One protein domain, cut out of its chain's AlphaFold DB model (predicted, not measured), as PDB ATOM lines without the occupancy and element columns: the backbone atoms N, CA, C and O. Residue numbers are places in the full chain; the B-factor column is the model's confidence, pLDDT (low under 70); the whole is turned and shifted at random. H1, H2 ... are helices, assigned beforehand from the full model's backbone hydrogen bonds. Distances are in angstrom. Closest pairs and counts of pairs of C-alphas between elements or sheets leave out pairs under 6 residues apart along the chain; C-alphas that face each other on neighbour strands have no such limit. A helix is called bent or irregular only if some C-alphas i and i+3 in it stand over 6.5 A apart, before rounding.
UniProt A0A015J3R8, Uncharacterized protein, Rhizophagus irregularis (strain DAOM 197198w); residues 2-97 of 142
ATOM      1  N   GLN A   2     -42.455  35.932  -9.714       67.44
ATOM      2  CA  GLN A   2     -41.353  36.382  -8.834       67.44
ATOM      3  C   GLN A   2     -40.187  35.385  -8.698       67.44
ATOM      4  O   GLN A   2     -39.040  35.788  -8.856       67.44
ATOM      5  N   GLN A   3     -40.459  34.089  -8.501       70.62
ATOM      6  CA  GLN A   3     -39.401  33.070  -8.395       70.62
ATOM      7  C   GLN A   3     -38.542  32.960  -9.667       70.62
ATOM      8  O   GLN A   3     -37.337  32.749  -9.592       70.62
ATOM      9  N   TYR A   4     -39.154  33.130 -10.844       75.38
ATOM     10  CA  TYR A   4     -38.446  33.075 -12.124       75.38
ATOM     11  C   TYR A   4     -37.459  34.240 -12.261       75.38
ATOM     12  O   TYR A   4     -36.294  34.032 -12.584       75.38
ATOM     13  N   PHE A   5     -37.906  35.457 -11.937       75.19
ATOM     14  CA  PHE A   5     -37.044  36.639 -11.948       75.19
ATOM     15  C   PHE A   5     -35.905  36.544 -10.927       75.19
ATOM     16  O   PHE A   5     -34.783  36.930 -11.240       75.19
ATOM     17  N   GLN A   6     -36.157  35.977  -9.743       73.75
ATOM     18  CA  GLN A   6     -35.111  35.744  -8.742       73.75
ATOM     19  C   GLN A   6     -34.059  34.736  -9.224       73.75
ATOM     20  O   GLN A   6     -32.865  34.971  -9.044       73.75
ATOM     21  N   ASN A   7     -34.478  33.647  -9.878       83.50
ATOM     22  CA  ASN A   7     -33.552  32.673 -10.463       83.50
ATOM     23  C   ASN A   7     -32.702  33.305 -11.580       83.50
ATOM     24  O   ASN A   7     -31.497  33.071 -11.645       83.50
ATOM     25  N   PHE A   8     -33.309  34.154 -12.413       88.31
ATOM     26  CA  PHE A   8     -32.611  34.885 -13.470       88.31
ATOM     27  C   PHE A   8     -31.579  35.879 -12.916       88.31
ATOM     28  O   PHE A   8     -30.429  35.904 -13.354       88.31
ATOM     29  N   GLU A   9     -31.955  36.668 -11.905       92.06
ATOM     30  CA  GLU A   9     -31.034  37.586 -11.228       92.06
ATOM     31  C   GLU A   9     -29.850  36.827 -10.602       92.06
ATOM     32  O   GLU A   9     -28.705  37.286 -10.653       92.06
ATOM     33  N   TYR A  10     -30.112  35.647 -10.036       93.50
ATOM     34  CA  TYR A  10     -29.087  34.783  -9.459       93.50
ATOM     35  C   TYR A  10     -28.082  34.289 -10.510       93.50
ATOM     36  O   TYR A  10     -26.871  34.418 -10.309       93.50
ATOM     37  N   GLU A  11     -28.556  33.800 -11.661       94.44
ATOM     38  CA  GLU A  11     -27.691  33.376 -12.770       94.44
ATOM     39  C   GLU A  11     -26.839  34.519 -13.327       94.44
ATOM     40  O   GLU A  11     -25.644  34.330 -13.575       94.44
ATOM     41  N   ILE A  12     -27.410  35.718 -13.492       96.12
ATOM     42  CA  ILE A  12     -26.651  36.893 -13.943       96.12
ATOM     43  C   ILE A  12     -25.511  37.191 -12.973       96.12
ATOM     44  O   ILE A  12     -24.373  37.394 -13.399       96.12
ATOM     45  N   LYS A  13     -25.785  37.183 -11.665       96.50
ATOM     46  CA  LYS A  13     -24.754  37.439 -10.655       96.50
ATOM     47  C   LYS A  13     -23.630  36.413 -10.718       96.50
ATOM     48  O   LYS A  13     -22.470  36.805 -10.637       96.50
ATOM     49  N   ILE A  14     -23.936  35.130 -10.911       96.75
ATOM     50  CA  ILE A  14     -22.904  34.097 -11.085       96.75
ATOM     51  C   ILE A  14     -22.085  34.344 -12.358       96.75
ATOM     52  O   ILE A  14     -20.855  34.255 -12.334       96.75
ATOM     53  N   ASN A  15     -22.753  34.694 -13.461       96.75
ATOM     54  CA  ASN A  15     -22.092  34.999 -14.727       96.75
ATOM     55  C   ASN A  15     -21.175  36.219 -14.644       96.75
ATOM     56  O   ASN A  15     -20.147  36.227 -15.309       96.75
ATOM     57  N   ILE A  16     -21.501  37.209 -13.812       96.88
ATOM     58  CA  ILE A  16     -20.599  38.321 -13.494       96.88
ATOM     59  C   ILE A  16     -19.457  37.821 -12.604       96.88
ATOM     60  O   ILE A  16     -18.288  37.992 -12.941       96.88
ATOM     61  N   TYR A  17     -19.790  37.159 -11.491       97.00
ATOM     62  CA  TYR A  17     -18.843  36.723 -10.462       97.00
ATOM     63  C   TYR A  17     -17.680  35.899 -11.026       97.00
ATOM     64  O   TYR A  17     -16.532  36.120 -10.642       97.00
ATOM     65  N   LYS A  18     -17.941  34.988 -11.973       97.06
ATOM     66  CA  LYS A  18     -16.911  34.097 -12.535       97.06
ATOM     67  C   LYS A  18     -15.784  34.810 -13.298       97.06
ATOM     68  O   LYS A  18     -14.737  34.202 -13.491       97.06
ATOM     69  N   TYR A  19     -15.970  36.073 -13.693       97.19
ATOM     70  CA  TYR A  19     -14.956  36.882 -14.386       97.19
ATOM     71  C   TYR A  19     -14.278  37.930 -13.495       97.19
ATOM     72  O   TYR A  19     -13.427  38.680 -13.964       97.19
ATOM     73  N   ILE A  20     -14.629  37.997 -12.212       95.44
ATOM     74  CA  ILE A  20     -14.060  38.974 -11.282       95.44
ATOM     75  C   ILE A  20     -12.657  38.542 -10.851       95.44
ATOM     76  O   ILE A  20     -12.458  37.412 -10.411       95.44
ATOM     77  N   ASP A  21     -11.687  39.454 -10.900       93.06
ATOM     78  CA  ASP A  21     -10.308  39.153 -10.492       93.06
ATOM     79  C   ASP A  21     -10.173  38.864  -8.989       93.06
ATOM     80  O   ASP A  21      -9.451  37.949  -8.585       93.06
ATOM     81  N   PHE A  22     -10.891  39.628  -8.161       90.88
ATOM     82  CA  PHE A  22     -10.807  39.576  -6.700       90.88
ATOM     83  C   PHE A  22     -12.186  39.298  -6.074       90.88
ATOM     84  O   PHE A  22     -12.840  40.223  -5.581       90.88
ATOM     85  N   PRO A  23     -12.652  38.033  -6.065       91.06
ATOM     86  CA  PRO A  23     -13.989  37.683  -5.581       91.06
ATOM     87  C   PRO A  23     -14.230  38.068  -4.116       91.06
ATOM     88  O   PRO A  23     -15.343  38.441  -3.755       91.06
ATOM     89  N   LEU A  24     -13.188  38.049  -3.274       88.81
ATOM     90  CA  LEU A  24     -13.299  38.463  -1.874       88.81
ATOM     91  C   LEU A  24     -13.638  39.954  -1.740       88.81
ATOM     92  O   LEU A  24     -14.478  40.309  -0.922       88.81
ATOM     93  N   ASN A  25     -13.046  40.816  -2.571       93.25
ATOM     94  CA  ASN A  25     -13.340  42.249  -2.540       93.25
ATOM     95  C   ASN A  25     -14.804  42.497  -2.905       93.25
ATOM     96  O   ASN A  25     -15.489  43.252  -2.224       93.25
ATOM     97  N   LEU A  26     -15.307  41.795  -3.929       92.81
ATOM     98  CA  LEU A  26     -16.711  41.869  -4.321       92.81
ATOM     99  C   LEU A  26     -17.637  41.368  -3.202       92.81
ATOM    100  O   LEU A  26     -18.635  42.023  -2.898       92.81
ATOM    101  N   ALA A  27     -17.281  40.267  -2.536       93.81
ATOM    102  CA  ALA A  27     -18.035  39.706  -1.413       93.81
ATOM    103  C   ALA A  27     -18.235  40.696  -0.254       93.81
ATOM    104  O   ALA A  27     -19.239  40.613   0.454       93.81
ATOM    105  N   LEU A  28     -17.278  41.608  -0.053       94.19
ATOM    106  CA  LEU A  28     -17.289  42.602   1.021       94.19
ATOM    107  C   LEU A  28     -18.135  43.840   0.693       94.19
ATOM    108  O   LEU A  28     -18.460  44.598   1.600       94.19
ATOM    109  N   THR A  29     -18.520  44.045  -0.570       95.88
ATOM    110  CA  THR A  29     -19.282  45.239  -0.978       95.88
ATOM    111  C   THR A  29     -20.724  45.233  -0.473       95.88
ATOM    112  O   THR A  29     -21.232  46.267  -0.046       95.88
ATOM    113  N   CYS A  30     -21.418  44.089  -0.531       95.06
ATOM    114  CA  CYS A  30     -22.802  43.975  -0.076       95.06
ATOM    115  C   CYS A  30     -23.219  42.527   0.222       95.06
ATOM    116  O   CYS A  30     -22.593  41.557  -0.220       95.06
ATOM    117  N   ARG A  31     -24.349  42.368   0.930       95.06
ATOM    118  CA  ARG A  31     -24.901  41.054   1.308       95.06
ATOM    119  C   ARG A  31     -25.185  40.161   0.096       95.06
ATOM    120  O   ARG A  31     -24.898  38.969   0.158       95.06
ATOM    121  N   ASN A  32     -25.703  40.723  -0.996       94.88
ATOM    122  CA  ASN A  32     -26.028  39.958  -2.203       94.88
ATOM    123  C   ASN A  32     -24.781  39.302  -2.808       94.88
ATOM    124  O   ASN A  32     -24.803  38.115  -3.121       94.88
ATOM    125  N   TRP A  33     -23.675  40.041  -2.908       96.00
ATOM    126  CA  TRP A  33     -22.410  39.491  -3.392       96.00
ATOM    127  C   TRP A  33     -21.752  38.550  -2.389       96.00
ATOM    128  O   TRP A  33     -21.158  37.552  -2.793       96.00
ATOM    129  N   SER A  34     -21.911  38.802  -1.088       95.38
ATOM    130  CA  SER A  34     -21.472  37.874  -0.042       95.38
ATOM    131  C   SER A  34     -22.145  36.501  -0.170       95.38
ATOM    132  O   SER A  34     -21.477  35.482  -0.011       95.38
ATOM    133  N   VAL A  35     -23.444  36.460  -0.499       95.88
ATOM    134  CA  VAL A  35     -24.183  35.207  -0.744       95.88
ATOM    135  C   VAL A  35     -23.618  34.471  -1.959       95.88
ATOM    136  O   VAL A  35     -23.253  33.305  -1.836       95.88
ATOM    137  N   ILE A  36     -23.455  35.158  -3.093       96.50
ATOM    138  CA  ILE A  36     -22.895  34.567  -4.322       96.50
ATOM    139  C   ILE A  36     -21.469  34.048  -4.095       96.50
ATOM    140  O   ILE A  36     -21.118  32.966  -4.544       96.50
ATOM    141  N   SER A  37     -20.651  34.773  -3.332       94.56
ATOM    142  CA  SER A  37     -19.257  34.383  -3.068       94.56
ATOM    143  C   SER A  37     -19.127  33.141  -2.178       94.56
ATOM    144  O   SER A  37     -18.076  32.500  -2.145       94.56
ATOM    145  N   LYS A  38     -20.186  32.800  -1.435       93.94
ATOM    146  CA  LYS A  38     -20.272  31.586  -0.612       93.94
ATOM    147  C   LYS A  38     -20.877  30.406  -1.372       93.94
ATOM    148  O   LYS A  38     -20.727  29.277  -0.915       93.94
ATOM    149  N   ASP A  39     -21.519  30.652  -2.511       95.12
ATOM    150  CA  ASP A  39     -22.149  29.618  -3.320       95.12
ATOM    151  C   ASP A  39     -21.110  28.706  -3.995       95.12
ATOM    152  O   ASP A  39     -20.144  29.153  -4.624       95.12
ATOM    153  N   ALA A  40     -21.308  27.396  -3.857       94.88
ATOM    154  CA  ALA A  40     -20.361  26.396  -4.337       94.88
ATOM    155  C   ALA A  40     -20.278  26.347  -5.868       94.88
ATOM    156  O   ALA A  40     -19.199  26.128  -6.432       94.88
ATOM    157  N   TYR A  41     -21.405  26.571  -6.547       95.81
ATOM    158  CA  TYR A  41     -21.464  26.600  -8.000       95.81
ATOM    159  C   TYR A  41     -20.726  27.833  -8.537       95.81
ATOM    160  O   TYR A  41     -19.856  27.687  -9.393       95.81
ATOM    161  N   ALA A  42     -20.961  29.014  -7.964       96.56
ATOM    162  CA  ALA A  42     -20.280  30.258  -8.310       96.56
ATOM    163  C   ALA A  42     -18.757  30.167  -8.115       96.56
ATOM    164  O   ALA A  42     -17.987  30.512  -9.015       96.56
ATOM    165  N   LYS A  43     -18.305  29.643  -6.966       96.12
ATOM    166  CA  LYS A  43     -16.880  29.374  -6.707       96.12
ATOM    167  C   LYS A  43     -16.285  28.410  -7.737       96.12
ATOM    168  O   LYS A  43     -15.156  28.613  -8.185       96.12
ATOM    169  N   THR A  44     -17.035  27.376  -8.122       96.25
ATOM    170  CA  THR A  44     -16.600  26.396  -9.125       96.25
ATOM    171  C   THR A  44     -16.478  27.022 -10.513       96.25
ATOM    172  O   THR A  44     -15.450  26.840 -11.161       96.25
ATOM    173  N   GLU A  45     -17.476  27.793 -10.957       97.38
ATOM    174  CA  GLU A  45     -17.420  28.543 -12.220       97.38
ATOM    175  C   GLU A  45     -16.190  29.452 -12.264       97.38
ATOM    176  O   GLU A  45     -15.417  29.407 -13.219       97.38
ATOM    177  N   TRP A  46     -15.959  30.212 -11.191       97.50
ATOM    178  CA  TRP A  46     -14.805  31.097 -11.085       97.50
ATOM    179  C   TRP A  46     -13.471  30.341 -11.171       97.50
ATOM    180  O   TRP A  46     -12.589  30.738 -11.930       97.50
ATOM    181  N   LEU A  47     -13.315  29.215 -10.459       96.25
ATOM    182  CA  LEU A  47     -12.095  28.395 -10.526       96.25
ATOM    183  C   LEU A  47     -11.822  27.883 -11.943       96.25
ATOM    184  O   LEU A  47     -10.675  27.887 -12.395       96.25
ATOM    185  N   LEU A  48     -12.871  27.425 -12.625       96.19
ATOM    186  CA  LEU A  48     -12.771  26.865 -13.967       96.19
ATOM    187  C   LEU A  48     -12.426  27.934 -15.002       96.19
ATOM    188  O   LEU A  48     -11.591  27.672 -15.864       96.19
ATOM    189  N   VAL A  49     -13.017  29.125 -14.898       97.25
ATOM    190  CA  VAL A  49     -12.692  30.261 -15.771       97.25
ATOM    191  C   VAL A  49     -11.276  30.772 -15.498       97.25
ATOM    192  O   VAL A  49     -10.513  30.982 -16.436       97.25
ATOM    193  N   ARG A  50     -10.889  30.936 -14.226       96.25
ATOM    194  CA  ARG A  50      -9.609  31.555 -13.851       96.25
ATOM    195  C   ARG A  50      -8.394  30.660 -14.084       96.25
ATOM    196  O   ARG A  50      -7.340  31.168 -14.455       96.25
ATOM    197  N   TYR A  51      -8.509  29.357 -13.827       94.50
ATOM    198  CA  TYR A  51      -7.366  28.430 -13.833       94.50
ATOM    199  C   TYR A  51      -7.497  27.283 -14.842       94.50
ATOM    200  O   TYR A  51      -6.541  26.532 -15.060       94.50
ATOM    201  N   GLY A  52      -8.672  27.121 -15.450       94.62
ATOM    202  CA  GLY A  52      -8.980  25.982 -16.303       94.62
ATOM    203  C   GLY A  52      -9.226  24.693 -15.515       94.62
ATOM    204  O   GLY A  52      -8.865  24.549 -14.342       94.62
ATOM    205  N   LYS A  53      -9.822  23.703 -16.191       93.25
ATOM    206  CA  LYS A  53     -10.150  22.399 -15.591       93.25
ATOM    207  C   LYS A  53      -8.926  21.729 -14.964       93.25
ATOM    208  O   LYS A  53      -9.000  21.300 -13.823       93.25
ATOM    209  N   SER A  54      -7.788  21.688 -15.651       90.44
ATOM    210  CA  SER A  54      -6.617  20.921 -15.198       90.44
ATOM    211  C   SER A  54      -5.995  21.395 -13.880       90.44
ATOM    212  O   SER A  54      -5.342  20.609 -13.191       90.44
ATOM    213  N   HIS A  55      -6.202  22.662 -13.511       90.88
ATOM    214  CA  HIS A  55      -5.567  23.273 -12.340       90.88
ATOM    215  C   HIS A  55      -6.563  23.740 -11.273       90.88
ATOM    216  O   HIS A  55      -6.137  24.126 -10.183       90.88
ATOM    217  N   ALA A  56      -7.871  23.672 -11.541       93.62
ATOM    218  CA  ALA A  56      -8.912  24.164 -10.641       93.62
ATOM    219  C   ALA A  56      -8.803  23.576  -9.224       93.62
ATOM    220  O   ALA A  56      -8.750  24.331  -8.256       93.62
ATOM    221  N   LEU A  57      -8.682  22.250  -9.092       89.69
ATOM    222  CA  LEU A  57      -8.538  21.587  -7.787       89.69
ATOM    223  C   LEU A  57      -7.260  22.011  -7.046       89.69
ATOM    224  O   LEU A  57      -7.295  22.291  -5.848       89.69
ATOM    225  N   PHE A  58      -6.133  22.108  -7.758       89.25
ATOM    226  CA  PHE A  58      -4.863  22.549  -7.175       89.25
ATOM    227  C   PHE A  58      -4.965  23.972  -6.610       89.25
ATOM    228  O   PHE A  58      -4.554  24.224  -5.475       89.25
ATOM    229  N   HIS A  59      -5.540  24.899  -7.380       90.94
ATOM    230  CA  HIS A  59      -5.704  26.281  -6.939       90.94
ATOM    231  C   HIS A  59      -6.763  26.432  -5.849       90.94
ATOM    232  O   HIS A  59      -6.551  27.231  -4.942       90.94
ATOM    233  N   ALA A  60      -7.839  25.642  -5.873       89.88
ATOM    234  CA  ALA A  60      -8.845  25.634  -4.815       89.88
ATOM    235  C   ALA A  60      -8.215  25.316  -3.449       89.88
ATOM    236  O   ALA A  60      -8.401  26.066  -2.495       89.88
ATOM    237  N   VAL A  61      -7.381  24.271  -3.375       86.00
ATOM    238  CA  VAL A  61      -6.645  23.931  -2.146       86.00
ATOM    239  C   VAL A  61      -5.664  25.036  -1.761       86.00
ATOM    240  O   VAL A  61      -5.576  25.391  -0.588       86.00
ATOM    241  N   ARG A  62      -4.958  25.623  -2.739       85.75
ATOM    242  CA  ARG A  62      -4.015  26.728  -2.496       85.75
ATOM    243  C   ARG A  62      -4.693  27.959  -1.883       85.75
ATOM    244  O   ARG A  62      -4.053  28.661  -1.108       85.75
ATOM    245  N   LEU A  63      -5.949  28.231  -2.241       87.56
ATOM    246  CA  LEU A  63      -6.737  29.343  -1.698       87.56
ATOM    247  C   LEU A  63      -7.204  29.096  -0.253       87.56
ATOM    248  O   LEU A  63      -7.520  30.053   0.449       87.56
ATOM    249  N   GLY A  64      -7.193  27.844   0.213       83.62
ATOM    250  CA  GLY A  64      -7.424  27.494   1.613       83.62
ATOM    251  C   GLY A  64      -8.902  27.353   2.019       83.62
ATOM    252  O   GLY A  64      -9.794  27.442   1.171       83.62
ATOM    253  N   PRO A  65      -9.172  27.144   3.325       79.31
ATOM    254  CA  PRO A  65     -10.476  26.708   3.858       79.31
ATOM    255  C   PRO A  65     -11.601  27.692   3.591       79.31
ATOM    256  O   PRO A  65     -12.765  27.326   3.502       79.31
ATOM    257  N   THR A  66     -11.254  28.974   3.526       81.44
ATOM    258  CA  THR A  66     -12.207  30.052   3.279       81.44
ATOM    259  C   THR A  66     -12.790  29.966   1.872       81.44
ATOM    260  O   THR A  66     -13.865  30.504   1.617       81.44
ATOM    261  N   PHE A  67     -12.086  29.291   0.959       85.69
ATOM    262  CA  PHE A  67     -12.496  29.117  -0.422       85.69
ATOM    263  C   PHE A  67     -12.969  27.689  -0.707       85.69
ATOM    264  O   PHE A  67     -14.096  27.525  -1.179       85.69
ATOM    265  N   ILE A  68     -12.143  26.673  -0.421       84.50
ATOM    266  CA  ILE A  68     -12.465  25.268  -0.696       84.50
ATOM    267  C   ILE A  68     -13.225  24.628   0.470       84.50
ATOM    268  O   ILE A  68     -12.746  24.576   1.599       84.50
ATOM    269  N   ASP A  69     -14.408  24.106   0.165       84.56
ATOM    270  CA  ASP A  69     -15.277  23.378   1.083       84.56
ATOM    271  C   ASP A  69     -15.803  22.093   0.411       84.56
ATOM    272  O   ASP A  69     -15.576  21.844  -0.779       84.56
ATOM    273  N   ILE A  70     -16.479  21.238   1.186       85.62
ATOM    274  CA  ILE A  70     -17.015  19.958   0.691       85.62
ATOM    275  C   ILE A  70     -17.939  20.164  -0.527       85.62
ATOM    276  O   ILE A  70     -17.774  19.433  -1.508       85.62
ATOM    277  N   PRO A  71     -18.884  21.129  -0.520       91.50
ATOM    278  CA  PRO A  71     -19.695  21.436  -1.695       91.50
ATOM    279  C   PRO A  71     -18.877  21.748  -2.954       91.50
ATOM    280  O   PRO A  71     -19.125  21.132  -3.988       91.50
ATOM    281  N   VAL A  72     -17.872  22.627  -2.876       91.31
ATOM    282  CA  VAL A  72     -17.019  22.978  -4.028       91.31
ATOM    283  C   VAL A  72     -16.271  21.754  -4.559       91.31
ATOM    284  O   VAL A  72     -16.244  21.521  -5.769       91.31
ATOM    285  N   CYS A  73     -15.709  20.927  -3.670       87.12
ATOM    286  CA  CYS A  73     -15.052  19.679  -4.062       87.12
ATOM    287  C   CYS A  73     -16.008  18.745  -4.814       87.12
ATOM    288  O   CYS A  73     -15.662  18.256  -5.890       87.12
ATOM    289  N   LYS A  74     -17.223  18.538  -4.289       87.25
ATOM    290  CA  LYS A  74     -18.250  17.712  -4.942       87.25
ATOM    291  C   LYS A  74     -18.585  18.245  -6.333       87.25
ATOM    292  O   LYS A  74     -18.597  17.472  -7.286       87.25
ATOM    293  N   THR A  75     -18.792  19.555  -6.482       93.69
ATOM    294  CA  THR A  75     -19.107  20.158  -7.785       93.69
ATOM    295  C   THR A  75     -17.971  19.973  -8.797       93.69
ATOM    296  O   THR A  75     -18.238  19.640  -9.953       93.69
ATOM    297  N   LEU A  76     -16.705  20.130  -8.388       89.94
ATOM    298  CA  LEU A  76     -15.542  19.903  -9.257       89.94
ATOM    299  C   LEU A  76     -15.423  18.429  -9.691       89.94
ATOM    300  O   LEU A  76     -15.209  18.159 -10.875       89.94
ATOM    301  N   ILE A  77     -15.618  17.485  -8.765       87.06
ATOM    302  CA  ILE A  77     -15.571  16.039  -9.047       87.06
ATOM    303  C   ILE A  77     -16.688  15.637 -10.017       87.06
ATOM    304  O   ILE A  77     -16.410  15.017 -11.042       87.06
ATOM    305  N   THR A  78     -17.933  16.063  -9.766       91.44
ATOM    306  CA  THR A  78     -19.075  15.806 -10.664       91.44
ATOM    307  C   THR A  78     -18.818  16.332 -12.077       91.44
ATOM    308  O   THR A  78     -19.225  15.725 -13.067       91.44
ATOM    309  N   ARG A  79     -18.079  17.439 -12.199       91.50
ATOM    310  CA  ARG A  79     -17.686  18.040 -13.482       91.50
ATOM    311  C   ARG A  79     -16.467  17.386 -14.135       91.50
ATOM    312  O   ARG A  79     -15.964  17.912 -15.132       91.50
ATOM    313  N   LYS A  80     -16.007  16.247 -13.607       90.44
ATOM    314  CA  LYS A  80     -14.863  15.471 -14.107       90.44
ATOM    315  C   LYS A  80     -13.589  16.314 -14.199       90.44
ATOM    316  O   LYS A  80     -12.815  16.197 -15.148       90.44
ATOM    317  N   VAL A  81     -13.392  17.210 -13.230       90.81
ATOM    318  CA  VAL A  81     -12.143  17.960 -13.097       90.81
ATOM    319  C   VAL A  81     -11.020  16.970 -12.782       90.81
ATOM    320  O   VAL A  81     -11.146  16.207 -11.824       90.81
ATOM    321  N   PRO A  82      -9.936  16.937 -13.575       86.56
ATOM    322  CA  PRO A  82      -8.891  15.944 -13.394       86.56
ATOM    323  C   PRO A  82      -8.133  16.191 -12.087       86.56
ATOM    324  O   PRO A  82      -7.748  17.314 -11.750       86.56
ATOM    325  N   ILE A  83      -7.882  15.105 -11.367       84.88
ATOM    326  CA  ILE A  83      -7.085  15.097 -10.145       84.88
ATOM    327  C   ILE A  83      -5.615  15.049 -10.563       84.88
ATOM    328  O   ILE A  83      -5.081  14.000 -10.916       84.88
ATOM    329  N   SER A  84      -4.952  16.204 -10.583       81.38
ATOM    330  CA  SER A  84      -3.551  16.282 -11.004       81.38
ATOM    331  C   SER A  84      -2.590  15.799  -9.913       81.38
ATOM    332  O   SER A  84      -2.850  15.937  -8.714       81.38
ATOM    333  N   ARG A  85      -1.405  15.317 -10.317       81.69
ATOM    334  CA  ARG A  85      -0.307  14.988  -9.386       81.69
ATOM    335  C   ARG A  85       0.026  16.148  -8.440       81.69
ATOM    336  O   ARG A  85       0.330  15.923  -7.274       81.69
ATOM    337  N   TYR A  86      -0.062  17.385  -8.932       80.81
ATOM    338  CA  TYR A  86       0.219  18.592  -8.156       80.81
ATOM    339  C   TYR A  86      -0.860  18.860  -7.114       80.81
ATOM    340  O   TYR A  86      -0.545  19.298  -6.009       80.81
ATOM    341  N   PHE A  87      -2.124  18.576  -7.442       81.25
ATOM    342  CA  PHE A  87      -3.203  18.611  -6.465       81.25
ATOM    343  C   PHE A  87      -2.954  17.594  -5.352       81.25
ATOM    344  O   PHE A  87      -2.988  17.993  -4.196       81.25
ATOM    345  N   ILE A  88      -2.603  16.343  -5.671       80.56
ATOM    346  CA  ILE A  88      -2.283  15.329  -4.651       80.56
ATOM    347  C   ILE A  88      -1.096  15.762  -3.789       80.56
ATOM    348  O   ILE A  88      -1.186  15.725  -2.568       80.56
ATOM    349  N   GLN A  89      -0.012  16.251  -4.394       81.25
ATOM    350  CA  GLN A  89       1.135  16.777  -3.646       81.25
ATOM    351  C   GLN A  89       0.725  17.908  -2.696       81.25
ATOM    352  O   GLN A  89       1.100  17.900  -1.528       81.25
ATOM    353  N   ARG A  90      -0.070  18.872  -3.174       77.00
ATOM    354  CA  ARG A  90      -0.538  19.998  -2.358       77.00
ATOM    355  C   ARG A  90      -1.496  19.541  -1.259       77.00
ATOM    356  O   ARG A  90      -1.387  20.017  -0.137       77.00
ATOM    357  N   LEU A  91      -2.395  18.612  -1.568       75.12
ATOM    358  CA  LEU A  91      -3.307  17.999  -0.612       75.12
ATOM    359  C   LEU A  91      -2.512  17.311   0.499       75.12
ATOM    360  O   LEU A  91      -2.736  17.600   1.666       75.12
ATOM    361  N   LEU A  92      -1.508  16.507   0.144       73.00
ATOM    362  CA  LEU A  92      -0.597  15.864   1.091       73.00
ATOM    363  C   LEU A  92       0.207  16.876   1.915       73.00
ATOM    364  O   LEU A  92       0.458  16.618   3.082       73.00
ATOM    365  N   MET A  93       0.561  18.047   1.378       70.31
ATOM    366  CA  MET A  93       1.188  19.113   2.178       70.31
ATOM    367  C   MET A  93       0.245  19.736   3.221       70.31
ATOM    368  O   MET A  93       0.729  20.317   4.188       70.31
ATOM    369  N   HIS A  94      -1.074  19.686   3.008       67.38
ATOM    370  CA  HIS A  94      -2.062  20.299   3.905       67.38
ATOM    371  C   HIS A  94      -2.725  19.295   4.858       67.38
ATOM    372  O   HIS A  94      -2.958  19.638   6.013       67.38
ATOM    373  N   PHE A  95      -3.012  18.075   4.394       57.09
ATOM    374  CA  PHE A  95      -3.519  16.956   5.202       57.09
ATOM    375  C   PHE A  95      -2.395  16.236   5.938       57.09
ATOM    376  O   PHE A  95      -2.573  15.755   7.056       57.09
ATOM    377  N   GLY A  96      -1.219  16.190   5.325       49.22
ATOM    378  CA  GLY A  96      -0.034  15.675   5.957       49.22
ATOM    379  C   GLY A  96       0.524  16.699   6.936       49.22
ATOM    380  O   GLY A  96       1.286  17.591   6.572       49.22
ATOM    381  N   LYS A  97       0.361  16.409   8.229       48.84
ATOM    382  CA  LYS A  97       1.603  16.137   8.957       48.84
ATOM    383  C   LYS A  97       2.431  15.257   8.021       48.84
ATOM    384  O   LYS A  97       1.928  14.227   7.573       48.84
TER     385      LYS A  97
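This is residues 2 to 97 of the 142 residues of an uncharacterized protein of Rhizophagus irregularis (strain DAOM 197198w) (UniProt A0A015J3R8). What is the main shape? An elongated chain of helices has H4 in its middle: the end of H1 and the helical hairpin H2-H3 lie toward one end, H5 and H6 cross H4 toward the other, and H7 packs on H5 at the far end. Residues 2 to 9 of H1 stick out as an arm. What is it built of? The printed part has 96 residues with seven named helices, H1 to H7 in order, and no named strand; its class is all helix. By its radius of gyration of the C-alphas, 14.2 A, the whole is compact, and it spans 48 by 26 by 21 A.

Where do the first helices lie? H1, residues 2 to 17, begins at C-alpha 2 at (-41.353, 36.382, -8.834) and is 22.6 A long. H2 is residues 23 to 29 and H3 is residues 31 to 38. Where do the later ones lie? H4, residues 40 to 51, is 16.2 A long and begins at C-alpha 40 at (-20.361, 26.396, -4.337); H5, residues 53 to 63, is 15.9 A long and irregular, with C-alphas 54 and 57 7.7 A apart. H6 is residues 70 to 78, and H7, residues 85 to 95, is 15.1 A long and ends at C-alpha 95 at (-3.519, 16.956, 5.202).

What does H1 touch? With residues 14 to 17 alone it touches H4, at a shallow tilt of 28 degrees, the closest C-alphas being those of Ile 14 and Ala 42, 5.4 A apart. With residues 13 to 17 alone it touches H3, at a steep tilt of 64 degrees, the closest C-alphas being those of Ile 14 and Ile 36, 6.8 A apart. How do H2 and H3 stand? They form a hairpin, opposite ways at a shallow tilt of 20 degrees, with the C-alphas of Ala 27 and Ser 34 closest at 4.1 A. What else touches H4, the hub? H5 does at a steep tilt of 69 degrees, only just short of about perpendicular, with the C-alphas of Leu 47 and Ala 56 closest at 5.3 A. H6 does at a steep tilt of 61 degrees, with the C-alphas of Ala 40 and Val 72 closest at 4.8 A. H7 touches H5 the same way, at a shallow tilt of 20 degrees, with the C-alphas of Phe 58 and Phe 87 closest at 4.3 A. How do the helix backbones run? Every O i to N i+4 pair is within hydrogen-bond range in H1, H3, H4, H6 and H7, against 2 of 3 in H2 and 5 of 7 in H5.

How far does it reach? The two C-alphas farthest apart are those of Gln 2 and Lys 97, at 50.7 A. Are there cuts or long links? The printed part has no cut and no long link. Where is confidence low? Residue 2 and residues 94 to 97 have pLDDT under 70.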